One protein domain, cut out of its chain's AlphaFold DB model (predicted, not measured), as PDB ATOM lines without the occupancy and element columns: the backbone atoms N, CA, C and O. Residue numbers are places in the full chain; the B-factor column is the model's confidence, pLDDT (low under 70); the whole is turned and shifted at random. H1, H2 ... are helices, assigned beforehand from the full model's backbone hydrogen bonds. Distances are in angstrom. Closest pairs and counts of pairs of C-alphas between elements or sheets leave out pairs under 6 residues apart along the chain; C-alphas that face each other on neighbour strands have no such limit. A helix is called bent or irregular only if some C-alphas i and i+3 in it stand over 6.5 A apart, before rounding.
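This is residues 2 to 44 of the 401 residues of an uncharacterized protein of Aspergillus flavus (strain ATCC 200026 / FGSC A1120 / IAM 13836 / NRRL 3357 / JCM 12722 / SRRC 167) (UniProt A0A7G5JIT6). Three short helices make a small cluster, their centres at the corners of a triangle: H3 packs on both H1 and H2, while H1 and H2 come close to each other with little contact. H2 and H3 form a helical hairpin, folding back on each other at a shallow tilt, and H1 crosses H3 at a steeper angle. The printed part has 43 residues with three named helices, H1, H2 and H3 in that order along the chain, and no named strand; the class is all helix, with 30 residues in the helices. The whole is compact, with a radius of gyration of the C-alphas of 9.0 A, and rounded, with spans of 24 by 18 by 15 A.

The longest helix is H3, residues 32 to 42, and it touches both others. H2, residues 20 to 28, touches H3 with 16 pairs of C-alphas within 8 A, the closest being those of Ser 28 and Tyr 35, 4.1 A apart. These two run opposite ways at a shallow tilt of 21 degrees and form a helical hairpin. H1, residues 6 to 15, touches H3 with 10 pairs of C-alphas within 8 A, the closest being those of Trp 10 and Ala 37, 5.4 A apart. H1 and H3 run the same way at a steep tilt of 41 degrees. H1 and H2 are close but not clearly touching: their closest C-alphas are those of Cys 13 and Ile 24, 6.7 A apart, and they run opposite ways at a shallow tilt of 21 degrees. In H1 every O i to N i+4 pair is within hydrogen-bond range; in H2 it is 3 of 5 and in H3 5 of 7.

H3 begins at C-alpha 32 at (185.989, 165.849, 189.527), ends at C-alpha 42 at (180.515, 157.017, 199.545), and is 14.4 A long from first to last C-alpha. H3 is irregular, but only just: C-alphas 37 and 40 are 6.9 A apart. H2 measures 10.1 A from C-alpha 20 to C-alpha 28; it is neither bent nor irregular, but only just, with C-alphas 22 and 25 being 6.5 A apart. H1 begins at C-alpha 6 at (181.643, 172.549, 197.277) and is 14.3 A long from first to last C-alpha.

The two C-alphas farthest apart are those of Ile 3 and Glu 44, at 25.1 A. The printed part runs from residue 2 to 44 and has no cut. Both links, H1 to H2 with 4 residues and H2 to H3 with 3 residues, are tight. The mean pLDDT of the printed part is 79.8, and it is under 70 at residue 2 and at residues 17 to 22, of which 20 to 22 belong to H2.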
ATOM      1  N   GLU A   2     178.006 172.569 187.865       67.56
ATOM      2  CA  GLU A   2     179.453 172.645 188.159       67.56
ATOM      3  C   GLU A   2     179.894 173.911 188.910       67.56
ATOM      4  O   GLU A   2     180.787 173.828 189.747       67.56
ATOM      5  N   ILE A   3     179.210 175.037 188.685       78.19
ATOM      6  CA  ILE A   3     179.493 176.355 189.290       78.19
ATOM      7  C   ILE A   3     179.122 176.401 190.789       78.19
ATOM      8  O   ILE A   3     179.483 177.338 191.493       78.19
ATOM      9  N   LEU A   4     178.401 175.395 191.301       82.81
ATOM     10  CA  LEU A   4     178.010 175.369 192.711       82.81
ATOM     11  C   LEU A   4     179.249 175.227 193.619       82.81
ATOM     12  O   LEU A   4     180.094 174.363 193.337       82.81
ATOM     13  N   PRO A   5     179.331 176.004 194.718       85.62
ATOM     14  CA  PRO A   5     180.341 175.817 195.754       85.62
ATOM     15  C   PRO A   5     180.328 174.389 196.309       85.62
ATOM     16  O   PRO A   5     179.296 173.703 196.282       85.62
ATOM     17  N   ILE A   6     181.477 173.929 196.806       80.19
ATOM     18  CA  ILE A   6     181.643 172.549 197.277       80.19
ATOM     19  C   ILE A   6     180.721 172.243 198.466       80.19
ATOM     20  O   ILE A   6     180.186 171.143 198.558       80.19
ATOM     21  N   GLU A   7     180.434 173.243 199.295       83.75
ATOM     22  CA  GLU A   7     179.546 173.179 200.456       83.75
ATOM     23  C   GLU A   7     178.098 172.903 200.033       83.75
ATOM     24  O   GLU A   7     177.406 172.079 200.632       83.75
ATOM     25  N   ILE A   8     177.646 173.537 198.945       84.38
ATOM     26  CA  ILE A   8     176.299 173.327 198.401       84.38
ATOM     27  C   ILE A   8     176.193 171.932 197.779       84.38
ATOM     28  O   ILE A   8     175.200 171.236 197.990       84.38
ATOM     29  N   LYS A   9     177.236 171.481 197.071       85.12
ATOM     30  CA  LYS A   9     177.309 170.107 196.547       85.12
ATOM     31  C   LYS A   9     177.279 169.078 197.681       85.12
ATOM     32  O   LYS A   9     176.540 168.102 197.584       85.12
ATOM     33  N   TRP A  10     178.005 169.323 198.771       81.44
ATOM     34  CA  TRP A  10     177.982 168.498 199.982       81.44
ATOM     35  C   TRP A  10     176.592 168.424 200.610       81.44
ATOM     36  O   TRP A  10     176.128 167.331 200.933       81.44
ATOM     37  N   HIS A  11     175.905 169.560 200.747       81.12
ATOM     38  CA  HIS A  11     174.534 169.585 201.252       81.12
ATOM     39  C   HIS A  11     173.596 168.753 200.379       81.12
ATOM     40  O   HIS A  11     172.883 167.902 200.909       81.12
ATOM     41  N   ILE A  12     173.653 168.924 199.054       82.25
ATOM     42  CA  ILE A  12     172.867 168.118 198.107       82.25
ATOM     43  C   ILE A  12     173.156 166.626 198.309       82.25
ATOM     44  O   ILE A  12     172.229 165.834 198.447       82.25
ATOM     45  N   CYS A  13     174.429 166.232 198.403       79.25
ATOM     46  CA  CYS A  13     174.791 164.830 198.601       79.25
ATOM     47  C   CYS A  13     174.303 164.283 199.953       79.25
ATOM     48  O   CYS A  13     173.836 163.148 200.014       79.25
ATOM     49  N   ARG A  14     174.339 165.081 201.031       75.56
ATOM     50  CA  ARG A  14     173.791 164.682 202.341       75.56
ATOM     51  C   ARG A  14     172.278 164.492 202.312       75.56
ATOM     52  O   ARG A  14     171.796 163.564 202.954       75.56
ATOM     53  N   PHE A  15     171.540 165.311 201.565       76.31
ATOM     54  CA  PHE A  15     170.089 165.145 201.412       76.31
ATOM     55  C   PHE A  15     169.714 163.839 200.700       76.31
ATOM     56  O   PHE A  15     168.664 163.270 200.977       76.31
ATOM     57  N   VAL A  16     170.587 163.330 199.829       70.06
ATOM     58  CA  VAL A  16     170.352 162.106 199.047       70.06
ATOM     59  C   VAL A  16     171.080 160.882 199.645       70.06
ATOM     60  O   VAL A  16     171.088 159.793 199.073       70.06
ATOM     61  N   LYS A  17     171.650 161.023 200.854       65.19
ATOM     62  CA  LYS A  17     172.452 159.999 201.555       65.19
ATOM     63  C   LYS A  17     171.701 158.696 201.859       65.19
ATOM     64  O   LYS A  17     172.345 157.688 202.118       65.19
ATOM     65  N   ALA A  18     170.369 158.674 201.788       61.00
ATOM     66  CA  ALA A  18     169.584 157.459 202.018       61.00
ATOM     67  C   ALA A  18     169.883 156.327 201.009       61.00
ATOM     68  O   ALA A  18     169.688 155.164 201.339       61.00
ATOM     69  N   ASN A  19     170.391 156.643 199.807       62.91
ATOM     70  CA  ASN A  19     170.836 155.634 198.837       62.91
ATOM     71  C   ASN A  19     172.158 156.042 198.146       62.91
ATOM     72  O   ASN A  19     172.155 156.487 196.990       62.91
ATOM     73  N   PRO A  20     173.308 155.894 198.833       62.06
ATOM     74  CA  PRO A  20     174.598 156.356 198.327       62.06
ATOM     75  C   PRO A  20     175.004 155.645 197.031       62.06
ATOM     76  O   PRO A  20     175.459 156.274 196.080       62.06
ATOM     77  N   PHE A  21     174.787 154.336 196.940       63.62
ATOM     78  CA  PHE A  21     175.211 153.568 195.770       63.62
ATOM     79  C   PHE A  21     174.256 153.701 194.578       63.62
ATOM     80  O   PHE A  21     174.704 153.601 193.439       63.62
ATOM     81  N   GLY A  22     172.972 153.984 194.811       66.88
ATOM     82  CA  GLY A  22     171.998 154.195 193.739       66.88
ATOM     83  C   GLY A  22     172.052 155.586 193.101       66.88
ATOM     84  O   GLY A  22     171.789 155.707 191.908       66.88
ATOM     85  N   ILE A  23     172.393 156.632 193.867       72.44
ATOM     86  CA  ILE A  23     172.324 158.025 193.378       72.44
ATOM     87  C   ILE A  23     173.669 158.755 193.479       72.44
ATOM     88  O   ILE A  23     174.084 159.426 192.531       72.44
ATOM     89  N   ILE A  24     174.385 158.606 194.595       78.69
ATOM     90  CA  ILE A  24     175.644 159.328 194.835       78.69
ATOM     91  C   ILE A  24     176.790 158.736 193.994       78.69
ATOM     92  O   ILE A  24     177.605 159.487 193.458       78.69
ATOM     93  N   ALA A  25     176.836 157.414 193.805       78.88
ATOM     94  CA  ALA A  25     177.884 156.770 193.013       78.88
ATOM     95  C   ALA A  25     177.853 157.180 191.524       78.88
ATOM     96  O   ALA A  25     178.899 157.597 191.026       78.88
ATOM     97  N   PRO A  26     176.707 157.189 190.814       83.69
ATOM     98  CA  PRO A  26     176.641 157.757 189.465       83.69
ATOM     99  C   PRO A  26     177.030 159.240 189.422       83.69
ATOM    100  O   PRO A  26     177.764 159.658 188.527       83.69
ATOM    101  N   LEU A  27     176.602 160.031 190.416       82.94
ATOM    102  CA  LEU A  27     176.928 161.457 190.505       82.94
ATOM    103  C   LEU A  27     178.441 161.697 190.642       82.94
ATOM    104  O   LEU A  27     178.971 162.620 190.024       82.94
ATOM    105  N   SER A  28     179.148 160.833 191.375       84.44
ATOM    106  CA  SER A  28     180.610 160.893 191.533       84.44
ATOM    107  C   SER A  28     181.375 160.749 190.213       84.44
ATOM    108  O   SER A  28     182.489 161.248 190.088       84.44
ATOM    109  N   LEU A  29     180.767 160.116 189.205       86.56
ATOM    110  CA  LEU A  29     181.377 159.890 187.894       86.56
ATOM    111  C   LEU A  29     181.167 161.069 186.933       86.56
ATOM    112  O   LEU A  29     181.732 161.073 185.843       86.56
ATOM    113  N   THR A  30     180.360 162.066 187.315       87.62
ATOM    114  CA  THR A  30     179.973 163.164 186.412       87.62
ATOM    115  C   THR A  30     181.046 164.236 186.253       87.62
ATOM    116  O   THR A  30     181.175 164.810 185.178       87.62
ATOM    117  N   SER A  31     181.813 164.534 187.306       87.44
ATOM    118  CA  SER A  31     182.903 165.516 187.274       87.44
ATOM    119  C   SER A  31     183.835 165.315 188.467       87.44
ATOM    120  O   SER A  31     183.432 164.755 189.487       87.44
ATOM    121  N   ARG A  32     185.050 165.872 188.397       86.19
ATOM    122  CA  ARG A  32     185.989 165.849 189.527       86.19
ATOM    123  C   ARG A  32     185.451 166.577 190.762       86.19
ATOM    124  O   ARG A  32     185.578 166.073 191.866       86.19
ATOM    125  N   ALA A  33     184.773 167.711 190.577       86.00
ATOM    126  CA  ALA A  33     184.200 168.459 191.695       86.00
ATOM    127  C   ALA A  33     183.057 167.698 192.392       86.00
ATOM    128  O   ALA A  33     182.881 167.821 193.602       86.00
ATOM    129  N   TRP A  34     182.276 166.914 191.640       86.94
ATOM    130  CA  TRP A  34     181.272 166.020 192.222       86.94
ATOM    131  C   TRP A  34     181.912 164.788 192.856       86.94
ATOM    132  O   TRP A  34     181.467 164.378 193.922       86.94
ATOM    133  N   TYR A  35     182.983 164.241 192.281       87.75
ATOM    134  CA  TYR A  35     183.766 163.186 192.922       87.75
ATOM    135  C   TYR A  35     184.280 163.632 194.300       87.75
ATOM    136  O   TYR A  35     184.003 162.972 195.297       87.75
ATOM    137  N   ASP A  36     184.919 164.799 194.381       85.75
ATOM    138  CA  ASP A  36     185.459 165.335 195.636       85.75
ATOM    139  C   ASP A  36     184.351 165.617 196.676       85.75
ATOM    140  O   ASP A  36     184.557 165.446 197.877       85.75
ATOM    141  N   ALA A  37     183.147 165.998 196.228       86.38
ATOM    142  CA  ALA A  37     181.988 166.202 197.102       86.38
ATOM    143  C   ALA A  37     181.362 164.894 197.617       86.38
ATOM    144  O   ALA A  37     180.805 164.855 198.712       86.38
ATOM    145  N   THR A  38     181.410 163.835 196.809       86.44
ATOM    146  CA  THR A  38     180.694 162.575 197.056       86.44
ATOM    147  C   THR A  38     181.560 161.519 197.730       86.44
ATOM    148  O   THR A  38     181.034 160.725 198.508       86.44
ATOM    149  N   ALA A  39     182.875 161.516 197.491       85.44
ATOM    150  CA  ALA A  39     183.802 160.539 198.054       85.44
ATOM    151  C   ALA A  39     183.716 160.431 199.593       85.44
ATOM    152  O   ALA A  39     183.596 159.308 200.083       85.44
ATOM    153  N   PRO A  40     183.649 161.533 200.369       85.69
ATOM    154  CA  PRO A  40     183.507 161.450 201.823       85.69
ATOM    155  C   PRO A  40     182.233 160.743 202.297       85.69
ATOM    156  O   PRO A  40     182.216 160.231 203.406       85.69
ATOM    157  N   ILE A  41     181.177 160.725 201.474       82.69
ATOM    158  CA  ILE A  41     179.890 160.089 201.787       82.69
ATOM    159  C   ILE A  41     179.879 158.634 201.303       82.69
ATOM    160  O   ILE A  41     179.390 157.752 202.001       82.69
ATOM    161  N   LEU A  42     180.435 158.367 200.117       81.69
ATOM    162  CA  LEU A  42     180.515 157.017 199.545       81.69
ATOM    163  C   LEU A  42     181.434 156.092 200.344       81.69
ATOM    164  O   LEU A  42     181.158 154.900 200.448       81.69
ATOM    165  N   TYR A  43     182.512 156.645 200.894       85.25
ATOM    166  CA  TYR A  43     183.536 155.909 201.635       85.25
ATOM    167  C   TYR A  43     183.461 156.159 203.148       85.25
ATOM    168  O   TYR A  43     184.409 155.867 203.867       85.25
ATOM    169  N   GLU A  44     182.339 156.697 203.641       85.12
ATOM    170  CA  GLU A  44     182.143 157.047 205.055       85.12
ATOM    171  C   GLU A  44     182.115 155.818 205.975       85.12
ATOM    172  O   GLU A  44     182.566 155.885 207.118       85.12
TER     173      GLU A  44